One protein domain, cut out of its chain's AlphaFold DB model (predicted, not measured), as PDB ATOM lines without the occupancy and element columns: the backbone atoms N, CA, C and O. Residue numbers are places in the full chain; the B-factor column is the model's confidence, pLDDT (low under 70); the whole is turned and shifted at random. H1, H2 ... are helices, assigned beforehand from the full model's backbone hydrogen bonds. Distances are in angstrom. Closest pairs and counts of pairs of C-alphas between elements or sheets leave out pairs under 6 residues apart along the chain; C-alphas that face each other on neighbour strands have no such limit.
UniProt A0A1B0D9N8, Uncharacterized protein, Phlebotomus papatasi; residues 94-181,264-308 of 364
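Overview. This is residues 94 to 181 and 264 to 308 of the 364 residues of an uncharacterized protein of Phlebotomus papatasi (UniProt A0A1B0D9N8). Three long helices form a splayed, rod-like bundle, H2 slanting past H3, which runs beside H1; residues 94 to 104, 167 to 181 and 297 to 308 stick out. This all-helix bundle is up and down, each helix running against the one before. The printed part has 133 residues, with H1, H2, H3 in chain order and no named strand; it is extended, radius of gyration of the C-alphas 22.4 A, spans 82 by 39 by 24 A.

Along the chain. H2, residues 138 to 178, is 60.5 A long. H1, residues 94 to 132, measures 56.2 A from C-alpha 94 at (37.062, -19.265, -47.177). H3, residues 269 to 308, measures 58.8 A, ending at C-alpha 308 at (18.432, 38.203, -1.026).

Arrangement. H2, with residues 148 to 155 alone, touches H3, with 275 to 282 alone; the closest C-alphas, Phe 155 and Gly 275, are 6.2 A apart, at a steep tilt of 38 degrees, opposite ways. H3 touches H1, closest C-alphas Phe 274 and Ser 112, 5.3 A, at a shallow tilt of 20 degrees, the same way. H1 and H2 are close but not clearly touching, closest C-alphas Leu 126 and Tyr 141, 6.4 A. Every O i to N i+4 pair is within hydrogen-bond range in H2 and H3, 34 of 35 in H1.

Size, cuts and confidence. The farthest C-alphas, Thr 180 and His 308, are 82.0 A apart. Residues 182 to 263 are not printed; the gap is 23.1 A. The H1 to H2 link is tight. Model pLDDT is under 70 in 37 residues, among them 292 to 308.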
ATOM      1  N   ALA A  94      36.246 -20.304 -47.801       69.81
ATOM      2  CA  ALA A  94      37.062 -19.265 -47.177       69.81
ATOM      3  C   ALA A  94      36.402 -17.880 -47.286       69.81
ATOM      4  O   ALA A  94      36.272 -17.194 -46.271       69.81
ATOM      5  N   MET A  95      35.883 -17.525 -48.467       71.12
ATOM      6  CA  MET A  95      35.182 -16.255 -48.697       71.12
ATOM      7  C   MET A  95      33.886 -16.151 -47.870       71.12
ATOM      8  O   MET A  95      33.624 -15.124 -47.240       71.12
ATOM      9  N   ALA A  96      33.102 -17.233 -47.772       71.75
ATOM     10  CA  ALA A  96      31.898 -17.272 -46.935       71.75
ATOM     11  C   ALA A  96      32.214 -17.193 -45.428       71.75
ATOM     12  O   ALA A  96      31.489 -16.551 -44.660       71.75
ATOM     13  N   ARG A  97      33.309 -17.822 -44.978       72.44
ATOM     14  CA  ARG A  97      33.794 -17.718 -43.592       72.44
ATOM     15  C   ARG A  97      34.288 -16.307 -43.277       72.44
ATOM     16  O   ARG A  97      33.994 -15.797 -42.198       72.44
ATOM     17  N   GLU A  98      34.975 -15.658 -44.210       73.25
ATOM     18  CA  GLU A  98      35.460 -14.285 -44.058       73.25
ATOM     19  C   GLU A  98      34.311 -13.268 -43.994       73.25
ATOM     20  O   GLU A  98      34.292 -12.421 -43.095       73.25
ATOM     21  N   ALA A  99      33.301 -13.406 -44.857       72.00
ATOM     22  CA  ALA A  99      32.097 -12.578 -44.826       72.00
ATOM     23  C   ALA A  99      31.338 -12.715 -43.492       72.00
ATOM     24  O   ALA A  99      30.984 -11.711 -42.868       72.00
ATOM     25  N   ARG A 100      31.169 -13.947 -42.985       72.06
ATOM     26  CA  ARG A 100      30.562 -14.210 -41.663       72.06
ATOM     27  C   ARG A 100      31.379 -13.603 -40.520       72.06
ATOM     28  O   ARG A 100      30.808 -13.022 -39.600       72.06
ATOM     29  N   MET A 101      32.710 -13.684 -40.583       71.38
ATOM     30  CA  MET A 101      33.595 -13.068 -39.588       71.38
ATOM     31  C   MET A 101      33.544 -11.536 -39.626       71.38
ATOM     32  O   MET A 101      33.565 -10.899 -38.573       71.38
ATOM     33  N   LYS A 102      33.460 -10.930 -40.815       73.88
ATOM     34  CA  LYS A 102      33.316  -9.478 -40.973       73.88
ATOM     35  C   LYS A 102      31.974  -8.999 -40.419       73.88
ATOM     36  O   LYS A 102      31.973  -8.074 -39.612       73.88
ATOM     37  N   ASN A 103      30.877  -9.679 -40.757       75.88
ATOM     38  CA  ASN A 103      29.546  -9.336 -40.260       75.88
ATOM     39  C   ASN A 103      29.458  -9.457 -38.728       75.88
ATOM     40  O   ASN A 103      28.990  -8.544 -38.053       75.88
ATOM     41  N   ARG A 104      30.026 -10.526 -38.152       75.94
ATOM     42  CA  ARG A 104      30.117 -10.692 -36.693       75.94
ATOM     43  C   ARG A 104      30.928  -9.580 -36.021       75.94
ATOM     44  O   ARG A 104      30.498  -9.044 -35.010       75.94
ATOM     45  N   ARG A 105      32.073  -9.183 -36.593       74.12
ATOM     46  CA  ARG A 105      32.885  -8.073 -36.053       74.12
ATOM     47  C   ARG A 105      32.139  -6.739 -36.072       74.12
ATOM     48  O   ARG A 105      32.311  -5.957 -35.140       74.12
ATOM     49  N   ILE A 106      31.356  -6.482 -37.119       78.44
ATOM     50  CA  ILE A 106      30.521  -5.279 -37.235       78.44
ATOM     51  C   ILE A 106      29.423  -5.312 -36.164       78.44
ATOM     52  O   ILE A 106      29.279  -4.337 -35.431       78.44
ATOM     53  N   GLY A 107      28.745  -6.452 -35.996       80.88
ATOM     54  CA  GLY A 107      27.743  -6.660 -34.946       80.88
ATOM     55  C   GLY A 107      28.295  -6.456 -33.533       80.88
ATOM     56  O   GLY A 107      27.746  -5.663 -32.775       80.88
ATOM     57  N   ASP A 108      29.425  -7.084 -33.196       81.44
ATOM     58  CA  ASP A 108      30.067  -6.938 -31.878       81.44
ATOM     59  C   ASP A 108      30.444  -5.474 -31.590       81.44
ATOM     60  O   ASP A 108      30.290  -4.982 -30.472       81.44
ATOM     61  N   THR A 109      30.921  -4.758 -32.613       80.88
ATOM     62  CA  THR A 109      31.293  -3.341 -32.496       80.88
ATOM     63  C   THR A 109      30.057  -2.474 -32.262       80.88
ATOM     64  O   THR A 109      30.050  -1.668 -31.334       80.88
ATOM     65  N   ALA A 110      28.990  -2.689 -33.036       84.94
ATOM     66  CA  ALA A 110      27.729  -1.972 -32.881       84.94
ATOM     67  C   ALA A 110      27.096  -2.207 -31.500       84.94
ATOM     68  O   ALA A 110      26.681  -1.251 -30.849       84.94
ATOM     69  N   LEU A 111      27.089  -3.449 -31.006       87.31
ATOM     70  CA  LEU A 111      26.562  -3.786 -29.680       87.31
ATOM     71  C   LEU A 111      27.364  -3.124 -28.553       87.31
ATOM     72  O   LEU A 111      26.772  -2.578 -27.625       87.31
ATOM     73  N   SER A 112      28.697  -3.117 -28.643       85.62
ATOM     74  CA  SER A 112      29.547  -2.453 -27.644       85.62
ATOM     75  C   SER A 112      29.372  -0.928 -27.630       85.62
ATOM     76  O   SER A 112      29.374  -0.319 -26.560       85.62
ATOM     77  N   ALA A 113      29.140  -0.318 -28.797       84.06
ATOM     78  CA  ALA A 113      28.859   1.108 -28.917       84.06
ATOM     79  C   ALA A 113      27.461   1.466 -28.386       84.06
ATOM     80  O   ALA A 113      27.310   2.460 -27.678       84.06
ATOM     81  N   LEU A 114      26.445   0.645 -28.676       88.31
ATOM     82  CA  LEU A 114      25.099   0.813 -28.121       88.31
ATOM     83  C   LEU A 114      25.106   0.679 -26.598       88.31
ATOM     84  O   LEU A 114      24.501   1.499 -25.914       88.31
ATOM     85  N   TYR A 115      25.841  -0.296 -26.063       90.12
ATOM     86  CA  TYR A 115      26.030  -0.463 -24.625       90.12
ATOM     87  C   TYR A 115      26.644   0.784 -23.972       90.12
ATOM     88  O   TYR A 115      26.084   1.312 -23.012       90.12
ATOM     89  N   ALA A 116      27.745   1.303 -24.529       85.62
ATOM     90  CA  ALA A 116      28.368   2.531 -24.037       85.62
ATOM     91  C   ALA A 116      27.409   3.728 -24.110       85.62
ATOM     92  O   ALA A 116      27.280   4.478 -23.146       85.62
ATOM     93  N   LYS A 117      26.680   3.877 -25.223       87.94
ATOM     94  CA  LYS A 117      25.681   4.937 -25.395       87.94
ATOM     95  C   LYS A 117      24.587   4.869 -24.327       87.94
ATOM     96  O   LYS A 117      24.239   5.901 -23.768       87.94
ATOM     97  N   LEU A 118      24.062   3.679 -24.026       90.25
ATOM     98  CA  LEU A 118      23.032   3.503 -22.997       90.25
ATOM     99  C   LEU A 118      23.550   3.858 -21.603       90.25
ATOM    100  O   LEU A 118      22.847   4.535 -20.859       90.25
ATOM    101  N   ILE A 119      24.782   3.459 -21.273       90.00
ATOM    102  CA  ILE A 119      25.413   3.835 -20.003       90.00
ATOM    103  C   ILE A 119      25.544   5.349 -19.882       90.00
ATOM    104  O   ILE A 119      25.167   5.899 -18.855       90.00
ATOM    105  N   VAL A 120      26.035   6.024 -20.923       87.56
ATOM    106  CA  VAL A 120      26.221   7.482 -20.909       87.56
ATOM    107  C   VAL A 120      24.883   8.207 -20.781       87.56
ATOM    108  O   VAL A 120      24.754   9.119 -19.968       87.56
ATOM    109  N   VAL A 121      23.864   7.780 -21.532       89.19
ATOM    110  CA  VAL A 121      22.514   8.355 -21.431       89.19
ATOM    111  C   VAL A 121      21.954   8.167 -20.023       89.19
ATOM    112  O   VAL A 121      21.424   9.118 -19.457       89.19
ATOM    113  N   LEU A 122      22.113   6.983 -19.429       86.69
ATOM    114  CA  LEU A 122      21.660   6.715 -18.065       86.69
ATOM    115  C   LEU A 122      22.466   7.517 -17.024       86.69
ATOM    116  O   LEU A 122      21.889   8.030 -16.068       86.69
ATOM    117  N   GLY A 123      23.767   7.706 -17.256       81.25
ATOM    118  CA  GLY A 123      24.661   8.514 -16.427       81.25
ATOM    119  C   GLY A 123      24.337  10.008 -16.418       81.25
ATOM    120  O   GLY A 123      24.630  10.669 -15.431       81.25
ATOM    121  N   ILE A 124      23.683  10.532 -17.460       82.56
ATOM    122  CA  ILE A 124      23.151  11.908 -17.486       82.56
ATOM    123  C   ILE A 124      21.719  11.939 -16.945       82.56
ATOM    124  O   ILE A 124      21.364  12.799 -16.143       82.56
ATOM    125  N   ALA A 125      20.885  10.993 -17.375       83.12
ATOM    126  CA  ALA A 125      19.465  10.989 -17.059       83.12
ATOM    127  C   ALA A 125      19.198  10.817 -15.561       83.12
ATOM    128  O   ALA A 125      18.281  11.452 -15.051       83.12
ATOM    129  N   LEU A 126      19.976  10.000 -14.841       78.62
ATOM    130  CA  LEU A 126      19.741   9.760 -13.411       78.62
ATOM    131  C   LEU A 126      20.050  10.979 -12.526       78.62
ATOM    132  O   LEU A 126      19.164  11.350 -11.757       78.62
ATOM    133  N   PRO A 127      21.209  11.659 -12.649       71.38
ATOM    134  CA  PRO A 127      21.442  12.932 -11.962       71.38
ATOM    135  C   PRO A 127      20.414  14.010 -12.317       71.38
ATOM    136  O   PRO A 127      19.916  14.700 -11.435       71.38
ATOM    137  N   VAL A 128      20.045  14.136 -13.597       73.31
ATOM    138  CA  VAL A 128      19.058  15.136 -14.046       73.31
ATOM    139  C   VAL A 128      17.662  14.826 -13.498       73.31
ATOM    140  O   VAL A 128      16.947  15.724 -13.060       73.31
ATOM    141  N   THR A 129      17.275  13.551 -13.460       76.81
ATOM    142  CA  THR A 129      15.988  13.125 -12.888       76.81
ATOM    143  C   THR A 129      15.937  13.382 -11.384       76.81
ATOM    144  O   THR A 129      14.887  13.767 -10.881       76.81
ATOM    145  N   ASP A 130      17.051  13.236 -10.667       68.69
ATOM    146  CA  ASP A 130      17.143  13.572  -9.239       68.69
ATOM    147  C   ASP A 130      17.030  15.087  -8.961       68.69
ATOM    148  O   ASP A 130      16.602  15.507  -7.880       68.69
ATOM    149  N   ILE A 131      17.367  15.925  -9.945       65.31
ATOM    150  CA  ILE A 131      17.150  17.378  -9.881       65.31
ATOM    151  C   ILE A 131      15.668  17.720 -10.113       65.31
ATOM    152  O   ILE A 131      15.149  18.641  -9.486       65.31
ATOM    153  N   LEU A 132      14.979  16.980 -10.988       65.38
ATOM    154  CA  LEU A 132      13.627  17.316 -11.454       65.38
ATOM    155  C   LEU A 132      12.491  16.568 -10.732       65.38
ATOM    156  O   LEU A 132      11.353  17.037 -10.741       65.38
ATOM    157  N   SER A 133      12.754  15.410 -10.121       70.44
ATOM    158  CA  SER A 133      11.716  14.526  -9.574       70.44
ATOM    159  C   SER A 133      11.629  14.578  -8.046       70.44
ATOM    160  O   SER A 133      12.568  14.247  -7.332       70.44
ATOM    161  N   VAL A 134      10.444  14.920  -7.532       55.19
ATOM    162  CA  VAL A 134      10.141  15.094  -6.094       55.19
ATOM    163  C   VAL A 134       9.965  13.752  -5.342       55.19
ATOM    164  O   VAL A 134       9.808  13.740  -4.122       55.19
ATOM    165  N   ARG A 135       9.982  12.598  -6.034       52.50
ATOM    166  CA  ARG A 135       9.573  11.286  -5.471       52.50
ATOM    167  C   ARG A 135      10.379  10.060  -5.945       52.50
ATOM    168  O   ARG A 135       9.881   8.939  -5.874       52.50
ATOM    169  N   GLY A 136      11.610  10.229  -6.423       58.72
ATOM    170  CA  GLY A 136      12.466   9.087  -6.774       58.72
ATOM    171  C   GLY A 136      13.107   8.430  -5.536       58.72
ATOM    172  O   GLY A 136      13.687   9.148  -4.723       58.72
ATOM    173  N   PRO A 137      13.054   7.095  -5.353       57.53
ATOM    174  CA  PRO A 137      13.816   6.433  -4.296       57.53
ATOM    175  C   PRO A 137      15.324   6.538  -4.586       57.53
ATOM    176  O   PRO A 137      15.814   5.998  -5.580       57.53
ATOM    177  N   ALA A 138      16.069   7.200  -3.692       62.56
ATOM    178  CA  ALA A 138      17.519   7.435  -3.790       62.56
ATOM    179  C   ALA A 138      18.362   6.154  -4.000       62.56
ATOM    180  O   ALA A 138      19.486   6.203  -4.503       62.56
ATOM    181  N   SER A 139      17.800   4.990  -3.669       67.69
ATOM    182  CA  SER A 139      18.418   3.673  -3.824       67.69
ATOM    183  C   SER A 139      18.752   3.314  -5.277       67.69
ATOM    184  O   SER A 139      19.763   2.661  -5.525       67.69
ATOM    185  N   PHE A 140      17.936   3.741  -6.251       71.31
ATOM    186  CA  PHE A 140      18.169   3.401  -7.662       71.31
ATOM    187  C   PHE A 140      19.409   4.111  -8.221       71.31
ATOM    188  O   PHE A 140      20.228   3.506  -8.912       71.31
ATOM    189  N   TYR A 141      19.579   5.382  -7.850       72.69
ATOM    190  CA  TYR A 141      20.747   6.187  -8.191       72.69
ATOM    191  C   TYR A 141      22.030   5.561  -7.621       72.69
ATOM    192  O   TYR A 141      22.969   5.284  -8.365       72.69
ATOM    193  N   GLN A 142      22.046   5.241  -6.322       73.06
ATOM    194  CA  GLN A 142      23.213   4.633  -5.674       73.06
ATOM    195  C   GLN A 142      23.584   3.273  -6.287       73.06
ATOM    196  O   GLN A 142      24.766   2.989  -6.478       73.06
ATOM    197  N   GLY A 143      22.589   2.455  -6.649       80.31
ATOM    198  CA  GLY A 143      22.810   1.157  -7.288       80.31
ATOM    199  C   GLY A 143      23.477   1.257  -8.663       80.31
ATOM    200  O   GLY A 143      24.378   0.475  -8.964       80.31
ATOM    201  N   PHE A 144      23.093   2.241  -9.480       83.00
ATOM    202  CA  PHE A 144      23.694   2.450 -10.800       83.00
ATOM    203  C   PHE A 144      25.176   2.848 -10.716       83.00
ATOM    204  O   PHE A 144      26.009   2.260 -11.408       83.00
ATOM    205  N   TYR A 145      25.529   3.789  -9.835       77.44
ATOM    206  CA  TYR A 145      26.930   4.187  -9.645       77.44
ATOM    207  C   TYR A 145      27.770   3.060  -9.039       77.44
ATOM    208  O   TYR A 145      28.889   2.817  -9.489       77.44
ATOM    209  N   LEU A 146      27.218   2.308  -8.080       81.31
ATOM    210  CA  LEU A 146      27.883   1.126  -7.530       81.31
ATOM    211  C   LEU A 146      28.173   0.083  -8.622       81.31
ATOM    212  O   LEU A 146      29.272  -0.471  -8.665       81.31
ATOM    213  N   TYR A 147      27.219  -0.151  -9.528       86.31
ATOM    214  CA  TYR A 147      27.407  -1.019 -10.691       86.31
ATOM    215  C   TYR A 147      28.540  -0.524 -11.602       86.31
ATOM    216  O   TYR A 147      29.427  -1.311 -11.937       86.31
ATOM    217  N   LEU A 148      28.550   0.764 -11.970       83.38
ATOM    218  CA  LEU A 148      29.603   1.343 -12.816       83.38
ATOM    219  C   LEU A 148      30.997   1.147 -12.211       83.38
ATOM    220  O   LEU A 148      31.931   0.737 -12.908       83.38
ATOM    221  N   TYR A 149      31.132   1.379 -10.905       80.62
ATOM    222  CA  TYR A 149      32.407   1.218 -10.216       80.62
ATOM    223  C   TYR A 149      32.836  -0.239 -10.110       80.62
ATOM    224  O   TYR A 149      33.982  -0.551 -10.432       80.62
ATOM    225  N   LEU A 150      31.936  -1.147  -9.727       85.00
ATOM    226  CA  LEU A 150      32.260  -2.571  -9.614       85.00
ATOM    227  C   LEU A 150      32.717  -3.159 -10.950       85.00
ATOM    228  O   LEU A 150      33.727  -3.864 -10.996       85.00
ATOM    229  N   VAL A 151      32.015  -2.850 -12.043       87.12
ATOM    230  CA  VAL A 151      32.374  -3.354 -13.375       87.12
ATOM    231  C   VAL A 151      33.697  -2.754 -13.854       87.12
ATOM    232  O   VAL A 151      34.540  -3.487 -14.376       87.12
ATOM    233  N   SER A 152      33.932  -1.464 -13.615       83.75
ATOM    234  CA  SER A 152      35.204  -0.817 -13.955       83.75
ATOM    235  C   SER A 152      36.384  -1.399 -13.179       83.75
ATOM    236  O   SER A 152      37.402  -1.737 -13.782       83.75
ATOM    237  N   VAL A 153      36.243  -1.594 -11.864       82.50
ATOM    238  CA  VAL A 153      37.284  -2.199 -11.018       82.50
ATOM    239  C   VAL A 153      37.562  -3.642 -11.441       82.50
ATOM    240  O   VAL A 153      38.722  -4.018 -11.620       82.50
ATOM    241  N   ALA A 154      36.520  -4.445 -11.669       87.00
ATOM    242  CA  ALA A 154      36.671  -5.821 -12.130       87.00
ATOM    243  C   ALA A 154      37.375  -5.895 -13.496       87.00
ATOM    244  O   ALA A 154      38.253  -6.739 -13.702       87.00
ATOM    245  N   PHE A 155      37.040  -4.993 -14.423       84.00
ATOM    246  CA  PHE A 155      37.685  -4.939 -15.733       84.00
ATOM    247  C   PHE A 155      39.153  -4.503 -15.648       84.00
ATOM    248  O   PHE A 155      40.005  -5.095 -16.313       84.00
ATOM    249  N   VAL A 156      39.476  -3.526 -14.798       80.31
ATOM    250  CA  VAL A 156      40.865  -3.130 -14.513       80.31
ATOM    251  C   VAL A 156      41.653  -4.301 -13.941       80.31
ATOM    252  O   VAL A 156      42.753  -4.572 -14.417       80.31
ATOM    253  N   ALA A 157      41.096  -5.027 -12.970       83.62
ATOM    254  CA  ALA A 157      41.745  -6.196 -12.383       83.62
ATOM    255  C   ALA A 157      41.999  -7.287 -13.437       83.62
ATOM    256  O   ALA A 157      43.107  -7.819 -13.528       83.62
ATOM    257  N   TYR A 158      41.013  -7.567 -14.295       84.31
ATOM    258  CA  TYR A 158      41.176  -8.478 -15.430       84.31
ATOM    259  C   TYR A 158      42.307  -8.027 -16.363       84.31
ATOM    260  O   TYR A 158      43.161  -8.832 -16.740       84.31
ATOM    261  N   MET A 159      42.341  -6.740 -16.714       77.12
ATOM    262  CA  MET A 159      43.378  -6.173 -17.571       77.12
ATOM    263  C   MET A 159      44.762  -6.201 -16.923       77.12
ATOM    264  O   MET A 159      45.744  -6.473 -17.611       77.12
ATOM    265  N   TYR A 160      44.851  -5.974 -15.616       80.12
ATOM    266  CA  TYR A 160      46.093  -6.069 -14.856       80.12
ATOM    267  C   TYR A 160      46.649  -7.496 -14.886       80.12
ATOM    268  O   TYR A 160      47.795  -7.705 -15.284       80.12
ATOM    269  N   VAL A 161      45.816  -8.493 -14.572       84.19
ATOM    270  CA  VAL A 161      46.197  -9.915 -14.633       84.19
ATOM    271  C   VAL A 161      46.604 -10.313 -16.051       84.19
ATOM    272  O   VAL A 161      47.608 -11.000 -16.247       84.19
ATOM    273  N   ALA A 162      45.853  -9.861 -17.056       78.44
ATOM    274  CA  ALA A 162      46.180 -10.075 -18.458       78.44
ATOM    275  C   ALA A 162      47.540  -9.475 -18.835       78.44
ATOM    276  O   ALA A 162      48.335 -10.142 -19.491       78.44
ATOM    277  N   HIS A 163      47.821  -8.247 -18.401       75.75
ATOM    278  CA  HIS A 163      49.071  -7.559 -18.692       75.75
ATOM    279  C   HIS A 163      50.270  -8.259 -18.041       75.75
ATOM    280  O   HIS A 163      51.261  -8.532 -18.718       75.75
ATOM    281  N   VAL A 164      50.156  -8.624 -16.757       80.38
ATOM    282  CA  VAL A 164      51.190  -9.389 -16.042       80.38
ATOM    283  C   VAL A 164      51.441 -10.722 -16.742       80.38
ATOM    284  O   VAL A 164      52.587 -11.051 -17.043       80.38
ATOM    285  N   ARG A 165      50.379 -11.455 -17.101       82.38
ATOM    286  CA  ARG A 165      50.496 -12.726 -17.826       82.38
ATOM    287  C   ARG A 165      51.187 -12.555 -19.180       82.38
ATOM    288  O   ARG A 165      52.028 -13.380 -19.524       82.38
ATOM    289  N   SER A 166      50.842 -11.520 -19.945       74.00
ATOM    290  CA  SER A 166      51.475 -11.239 -21.239       74.00
ATOM    291  C   SER A 166      52.968 -10.953 -21.088       74.00
ATOM    292  O   SER A 166      53.759 -11.497 -21.856       74.00
ATOM    293  N   ARG A 167      53.373 -10.193 -20.059       74.38
ATOM    294  CA  ARG A 167      54.794  -9.970 -19.752       74.38
ATOM    295  C   ARG A 167      55.511 -11.265 -19.378       74.38
ATOM    296  O   ARG A 167      56.558 -11.546 -19.947       74.38
ATOM    297  N   THR A 168      54.934 -12.093 -18.505       79.88
ATOM    298  CA  THR A 168      55.530 -13.387 -18.125       79.88
ATOM    299  C   THR A 168      55.686 -14.322 -19.324       79.88
ATOM    300  O   THR A 168      56.724 -14.961 -19.473       79.88
ATOM    301  N   LEU A 169      54.678 -14.391 -20.203       77.50
ATOM    302  CA  LEU A 169      54.744 -15.208 -21.417       77.50
ATOM    303  C   LEU A 169      55.818 -14.709 -22.384       77.50
ATOM    304  O   LEU A 169      56.532 -15.530 -22.950       77.50
ATOM    305  N   PHE A 170      55.954 -13.393 -22.557       72.88
ATOM    306  CA  PHE A 170      56.976 -12.810 -23.425       72.88
ATOM    307  C   PHE A 170      58.393 -13.037 -22.878       72.88
ATOM    308  O   PHE A 170      59.272 -13.454 -23.626       72.88
ATOM    309  N   THR A 171      58.612 -12.853 -21.571       75.31
ATOM    310  CA  THR A 171      59.898 -13.155 -20.919       75.31
ATOM    311  C   THR A 171      60.269 -14.629 -21.068       75.31
ATOM    312  O   THR A 171      61.403 -14.942 -21.421       75.31
ATOM    313  N   LEU A 172      59.310 -15.538 -20.872       78.44
ATOM    314  CA  LEU A 172      59.532 -16.968 -21.056       78.44
ATOM    315  C   LEU A 172      59.853 -17.279 -22.523       78.44
ATOM    316  O   LEU A 172      60.860 -17.920 -22.804       78.44
ATOM    317  N   LEU A 173      59.080 -16.753 -23.473       76.50
ATOM    318  CA  LEU A 173      59.337 -16.964 -24.894       76.50
ATOM    319  C   LEU A 173      60.722 -16.447 -25.301       76.50
ATOM    320  O   LEU A 173      61.432 -17.186 -25.969       76.50
ATOM    321  N   ASN A 174      61.163 -15.278 -24.822       74.31
ATOM    322  CA  ASN A 174      62.525 -14.780 -25.056       74.31
ATOM    323  C   ASN A 174      63.607 -15.724 -24.511       74.31
ATOM    324  O   ASN A 174      64.573 -15.987 -25.220       74.31
ATOM    325  N   THR A 175      63.430 -16.306 -23.319       79.19
ATOM    326  CA  THR A 175      64.392 -17.293 -22.779       79.19
ATOM    327  C   THR A 175      64.426 -18.612 -23.562       79.19
ATOM    328  O   THR A 175      65.477 -19.244 -23.659       79.19
ATOM    329  N   TYR A 176      63.312 -19.029 -24.176       71.00
ATOM    330  CA  TYR A 176      63.306 -20.150 -25.129       71.00
ATOM    331  C   TYR A 176      63.933 -19.754 -26.469       71.00
ATOM    332  O   TYR A 176      64.634 -20.546 -27.095       71.00
ATOM    333  N   HIS A 177      63.690 -18.521 -26.899       67.62
ATOM    334  CA  HIS A 177      64.127 -17.995 -28.178       67.62
ATOM    335  C   HIS A 177      65.631 -17.717 -28.219       67.62
ATOM    336  O   HIS A 177      66.243 -17.888 -29.264       67.62
ATOM    337  N   GLU A 178      66.251 -17.380 -27.089       65.62
ATOM    338  CA  GLU A 178      67.707 -17.274 -26.946       65.62
ATOM    339  C   GLU A 178      68.415 -18.592 -27.314       65.62
ATOM    340  O   GLU A 178      69.468 -18.575 -27.944       65.62
ATOM    341  N   LYS A 179      67.777 -19.747 -27.062       63.12
ATOM    342  CA  LYS A 179      68.266 -21.067 -27.503       63.12
ATOM    343  C   LYS A 179      67.994 -21.390 -28.982       63.12
ATOM    344  O   LYS A 179      68.496 -22.390 -29.478       63.12
ATOM    345  N   THR A 180      67.191 -20.598 -29.693       65.50
ATOM    346  CA  THR A 180      66.798 -20.799 -31.112       65.50
ATOM    347  C   THR A 180      67.191 -19.592 -32.000       65.50
ATOM    348  O   THR A 180      66.866 -19.532 -33.187       65.50
ATOM    349  N   GLY A 181      67.907 -18.616 -31.431       57.16
ATOM    350  CA  GLY A 181      67.860 -17.196 -31.796       57.16
ATOM    351  C   GLY A 181      68.598 -16.727 -33.049       57.16
ATOM    352  O   GLY A 181      68.519 -15.541 -33.357       57.16
ATOM    353  N   GLU A 264      47.456  -5.933 -27.832       55.53
ATOM    354  CA  GLU A 264      47.288  -7.093 -28.715       55.53
ATOM    355  C   GLU A 264      46.884  -8.337 -27.911       55.53
ATOM    356  O   GLU A 264      47.566  -9.355 -27.830       55.53
ATOM    357  N   MET A 265      45.708  -8.255 -27.281       57.22
ATOM    358  CA  MET A 265      45.119  -9.360 -26.525       57.22
ATOM    359  C   MET A 265      44.594 -10.435 -27.495       57.22
ATOM    360  O   MET A 265      43.441 -10.416 -27.934       57.22
ATOM    361  N   GLY A 266      45.459 -11.389 -27.849       54.66
ATOM    362  CA  GLY A 266      45.205 -12.406 -28.879       54.66
ATOM    363  C   GLY A 266      44.056 -13.384 -28.599       54.66
ATOM    364  O   GLY A 266      43.576 -14.025 -29.532       54.66
ATOM    365  N   ARG A 267      43.566 -13.488 -27.351       56.56
ATOM    366  CA  ARG A 267      42.663 -14.582 -26.937       56.56
ATOM    367  C   ARG A 267      41.188 -14.202 -26.749       56.56
ATOM    368  O   ARG A 267      40.324 -15.008 -27.073       56.56
ATOM    369  N   HIS A 268      40.869 -12.979 -26.306       66.88
ATOM    370  CA  HIS A 268      39.478 -12.549 -26.055       66.88
ATOM    371  C   HIS A 268      39.203 -11.115 -26.532       66.88
ATOM    372  O   HIS A 268      38.933 -10.211 -25.742       66.88
ATOM    373  N   LYS A 269      39.229 -10.912 -27.857       73.75
ATOM    374  CA  LYS A 269      39.003  -9.599 -28.491       73.75
ATOM    375  C   LYS A 269      37.636  -8.980 -28.165       73.75
ATOM    376  O   LYS A 269      37.518  -7.764 -28.165       73.75
ATOM    377  N   VAL A 270      36.616  -9.794 -27.884       76.19
ATOM    378  CA  VAL A 270      35.255  -9.311 -27.585       76.19
ATOM    379  C   VAL A 270      35.173  -8.713 -26.179       76.19
ATOM    380  O   VAL A 270      34.804  -7.554 -26.041       76.19
ATOM    381  N   ILE A 271      35.593  -9.458 -25.149       80.62
ATOM    382  CA  ILE A 271      35.572  -9.002 -23.744       80.62
ATOM    383  C   ILE A 271      36.382  -7.715 -23.589       80.62
ATOM    384  O   ILE A 271      35.941  -6.764 -22.950       80.62
ATOM    385  N   ALA A 272      37.544  -7.663 -24.239       76.56
ATOM    386  CA  ALA A 272      38.408  -6.503 -24.171       76.56
ATOM    387  C   ALA A 272      37.777  -5.269 -24.847       76.56
ATOM    388  O   ALA A 272      37.874  -4.174 -24.313       76.56
ATOM    389  N   ARG A 273      37.050  -5.435 -25.964       78.50
ATOM    390  CA  ARG A 273      36.297  -4.340 -26.607       78.50
ATOM    391  C   ARG A 273      35.156  -3.825 -25.739       78.50
ATOM    392  O   ARG A 273      35.027  -2.618 -25.580       78.50
ATOM    393  N   PHE A 274      34.350  -4.724 -25.179       83.56
ATOM    394  CA  PHE A 274      33.241  -4.331 -24.309       83.56
ATOM    395  C   PHE A 274      33.736  -3.619 -23.053       83.56
ATOM    396  O   PHE A 274      33.196  -2.575 -22.704       83.56
ATOM    397  N   GLY A 275      34.791  -4.124 -22.415       82.06
ATOM    398  CA  GLY A 275      35.350  -3.474 -21.237       82.06
ATOM    399  C   GLY A 275      36.079  -2.163 -21.541       82.06
ATOM    400  O   GLY A 275      35.979  -1.227 -20.758       82.06
ATOM    401  N   LEU A 276      36.728  -2.030 -22.706       78.75
ATOM    402  CA  LEU A 276      37.271  -0.741 -23.147       78.75
ATOM    403  C   LEU A 276      36.159   0.287 -23.376       78.75
ATOM    404  O   LEU A 276      36.266   1.414 -22.905       78.75
ATOM    405  N   MET A 277      35.073  -0.108 -24.047       83.69
ATOM    406  CA  MET A 277      33.908   0.759 -24.239       83.69
ATOM    407  C   MET A 277      33.236   1.113 -22.904       83.69
ATOM    408  O   MET A 277      32.849   2.263 -22.711       83.69
ATOM    409  N   HIS A 278      33.157   0.169 -21.959       85.69
ATOM    410  CA  HIS A 278      32.681   0.418 -20.595       85.69
ATOM    411  C   HIS A 278      33.561   1.427 -19.854       85.69
ATOM    412  O   HIS A 278      33.048   2.336 -19.207       85.69
ATOM    413  N   MET A 279      34.885   1.286 -19.970       80.25
ATOM    414  CA  MET A 279      35.838   2.193 -19.341       80.25
ATOM    415  C   MET A 279      35.663   3.603 -19.901       80.25
ATOM    416  O   MET A 279      35.404   4.523 -19.142       80.25
ATOM    417  N   VAL A 280      35.657   3.768 -21.228       81.12
ATOM    418  CA  VAL A 280      35.409   5.070 -21.874       81.12
ATOM    419  C   VAL A 280      34.076   5.685 -21.428       81.12
ATOM    420  O   VAL A 280      34.031   6.870 -21.106       81.12
ATOM    421  N   ALA A 281      33.002   4.891 -21.372       82.75
ATOM    422  CA  ALA A 281      31.697   5.355 -20.907       82.75
ATOM    423  C   ALA A 281      31.731   5.799 -19.437       82.75
ATOM    424  O   ALA A 281      31.161   6.834 -19.106       82.75
ATOM    425  N   THR A 282      32.432   5.061 -18.574       81.38
ATOM    426  CA  THR A 282      32.577   5.394 -17.149       81.38
ATOM    427  C   THR A 282      33.386   6.677 -16.963       81.38
ATOM    428  O   THR A 282      32.960   7.537 -16.199       81.38
ATOM    429  N   ASN A 283      34.473   6.873 -17.722       77.62
ATOM    430  CA  ASN A 283      35.239   8.129 -17.715       77.62
ATOM    431  C   ASN A 283      34.349   9.323 -18.081       77.62
ATOM    432  O   ASN A 283      34.411  10.373 -17.446       77.62
ATOM    433  N   LEU A 284      33.515   9.163 -19.115       79.62
ATOM    434  CA  LEU A 284      32.618  10.222 -19.572       79.62
ATOM    435  C   LEU A 284      31.509  10.503 -18.549       79.62
ATOM    436  O   LEU A 284      31.198  11.663 -18.304       79.62
ATOM    437  N   CYS A 285      30.941   9.466 -17.925       79.44
ATOM    438  CA  CYS A 285      29.928   9.617 -16.876       79.44
ATOM    439  C   CYS A 285      30.482  10.335 -15.641       79.44
ATOM    440  O   CYS A 285      29.795  11.179 -15.075       79.44
ATOM    441  N   GLU A 286      31.717  10.030 -15.241       74.38
ATOM    442  CA  GLU A 286      32.388  10.716 -14.134       74.38
ATOM    443  C   GLU A 286      32.645  12.188 -14.444       74.38
ATOM    444  O   GLU A 286      32.308  13.057 -13.641       74.38
ATOM    445  N   TRP A 287      33.164  12.485 -15.636       77.69
ATOM    446  CA  TRP A 287      33.379  13.867 -16.063       77.69
ATOM    447  C   TRP A 287      32.070  14.670 -16.097       77.69
ATOM    448  O   TRP A 287      32.006  15.779 -15.569       77.69
ATOM    449  N   LEU A 288      31.005  14.087 -16.655       75.00
ATOM    450  CA  LEU A 288      29.680  14.709 -16.694       75.00
ATOM    451  C   LEU A 288      29.083  14.887 -15.297       75.00
ATOM    452  O   LEU A 288      28.443  15.900 -15.043       75.00
ATOM    453  N   TYR A 289      29.304  13.942 -14.383       74.88
ATOM    454  CA  TYR A 289      28.856  14.079 -13.002       74.88
ATOM    455  C   TYR A 289      29.528  15.270 -12.308       74.88
ATOM    456  O   TYR A 289      28.837  16.067 -11.679       74.88
ATOM    457  N   VAL A 290      30.852  15.410 -12.438       71.50
ATOM    458  CA  VAL A 290      31.587  16.553 -11.868       71.50
ATOM    459  C   VAL A 290      31.074  17.858 -12.469       71.50
ATOM    460  O   VAL A 290      30.750  18.776 -11.730       71.50
ATOM    461  N   LEU A 291      30.892  17.916 -13.791       72.50
ATOM    462  CA  LEU A 291      30.325  19.086 -14.465       72.50
ATOM    463  C   LEU A 291      28.931  19.459 -13.926       72.50
ATOM    464  O   LEU A 291      28.635  20.635 -13.718       72.50
ATOM    465  N   ILE A 292      28.067  18.470 -13.688       69.94
ATOM    466  CA  ILE A 292      26.720  18.686 -13.138       69.94
ATOM    467  C   ILE A 292      26.784  19.178 -11.683       69.94
ATOM    468  O   ILE A 292      26.007  20.050 -11.300       69.94
ATOM    469  N   GLU A 293      27.699  18.658 -10.866       63.94
ATOM    470  CA  GLU A 293      27.868  19.119  -9.481       63.94
ATOM    471  C   GLU A 293      28.452  20.540  -9.402       63.94
ATOM    472  O   GLU A 293      27.939  21.355  -8.634       63.94
ATOM    473  N   GLU A 294      29.430  20.886 -10.247       62.78
ATOM    474  CA  GLU A 294      29.970  22.252 -10.349       62.78
ATOM    475  C   GLU A 294      28.892  23.253 -10.809       62.78
ATOM    476  O   GLU A 294      28.671  24.285 -10.173       62.78
ATOM    477  N   THR A 295      28.135  22.920 -11.863       66.25
ATOM    478  CA  THR A 295      27.051  23.790 -12.371       66.25
ATOM    479  C   THR A 295      25.906  23.952 -11.368       66.25
ATOM    480  O   THR A 295      25.302  25.020 -11.261       66.25
ATOM    481  N   LYS A 296      25.617  22.925 -10.564       60.84
ATOM    482  CA  LYS A 296      24.644  23.004  -9.465       60.84
ATOM    483  C   LYS A 296      25.103  23.951  -8.358       60.84
ATOM    484  O   LYS A 296      24.267  24.679  -7.817       60.84
ATOM    485  N   HIS A 297      26.394  23.956  -8.026       51.25
ATOM    486  CA  HIS A 297      26.945  24.871  -7.027       51.25
ATOM    487  C   HIS A 297      26.788  26.340  -7.465       51.25
ATOM    488  O   HIS A 297      26.444  27.197  -6.651       51.25
ATOM    489  N   GLU A 298      26.916  26.614  -8.767       57.56
ATOM    490  CA  GLU A 298      26.733  27.947  -9.352       57.56
ATOM    491  C   GLU A 298      25.256  28.400  -9.379       57.56
ATOM    492  O   GLU A 298      24.935  29.516  -8.962       57.56
ATOM    493  N   ILE A 299      24.322  27.528  -9.784       58.69
ATOM    494  CA  ILE A 299      22.887  27.865  -9.873       58.69
ATOM    495  C   ILE A 299      22.284  28.152  -8.491       58.69
ATOM    496  O   ILE A 299      21.509  29.097  -8.341       58.69
ATOM    497  N   VAL A 300      22.643  27.380  -7.458       57.66
ATOM    498  CA  VAL A 300      22.156  27.625  -6.086       57.66
ATOM    499  C   VAL A 300      22.654  28.971  -5.564       57.66
ATOM    500  O   VAL A 300      21.888  29.700  -4.931       57.66
ATOM    501  N   HIS A 301      23.900  29.340  -5.870       54.88
ATOM    502  CA  HIS A 301      24.449  30.636  -5.488       54.88
ATOM    503  C   HIS A 301      23.709  31.795  -6.180       54.88
ATOM    504  O   HIS A 301      23.382  32.788  -5.533       54.88
ATOM    505  N   ILE A 302      23.357  31.646  -7.462       58.12
ATOM    506  CA  ILE A 302      22.560  32.632  -8.212       58.12
ATOM    507  C   ILE A 302      21.142  32.760  -7.634       58.12
ATOM    508  O   ILE A 302      20.673  33.873  -7.400       58.12
ATOM    509  N   VAL A 303      20.475  31.642  -7.337       58.25
ATOM    510  CA  VAL A 303      19.127  31.639  -6.741       58.25
ATOM    511  C   VAL A 303      19.137  32.269  -5.347       58.25
ATOM    512  O   VAL A 303      18.259  33.071  -5.040       58.25
ATOM    513  N   HIS A 304      20.142  31.973  -4.520       57.47
ATOM    514  CA  HIS A 304      20.282  32.581  -3.195       57.47
ATOM    515  C   HIS A 304      20.533  34.093  -3.296       57.47
ATOM    516  O   HIS A 304      19.923  34.872  -2.566       57.47
ATOM    517  N   LYS A 305      21.363  34.527  -4.253       57.12
ATOM    518  CA  LYS A 305      21.637  35.947  -4.513       57.12
ATOM    519  C   LYS A 305      20.387  36.699  -4.992       57.12
ATOM    520  O   LYS A 305      20.134  37.807  -4.528       57.12
ATOM    521  N   HIS A 306      19.569  36.070  -5.840       56.69
ATOM    522  CA  HIS A 306      18.279  36.617  -6.267       56.69
ATOM    523  C   HIS A 306      17.241  36.668  -5.137       56.69
ATOM    524  O   HIS A 306      16.479  37.629  -5.073       56.69
ATOM    525  N   LEU A 307      17.226  35.692  -4.222       57.06
ATOM    526  CA  LEU A 307      16.322  35.703  -3.064       57.06
ATOM    527  C   LEU A 307      16.674  36.815  -2.060       57.06
ATOM    528  O   LEU A 307      15.777  37.445  -1.502       57.06
ATOM    529  N   HIS A 308      17.968  37.089  -1.863       54.88
ATOM    530  CA  HIS A 308      18.432  38.203  -1.026       54.88
ATOM    531  C   HIS A 308      18.148  39.566  -1.660       54.88
ATOM    532  O   HIS A 308      17.693  40.464  -0.960       54.88
TER     533      HIS A 308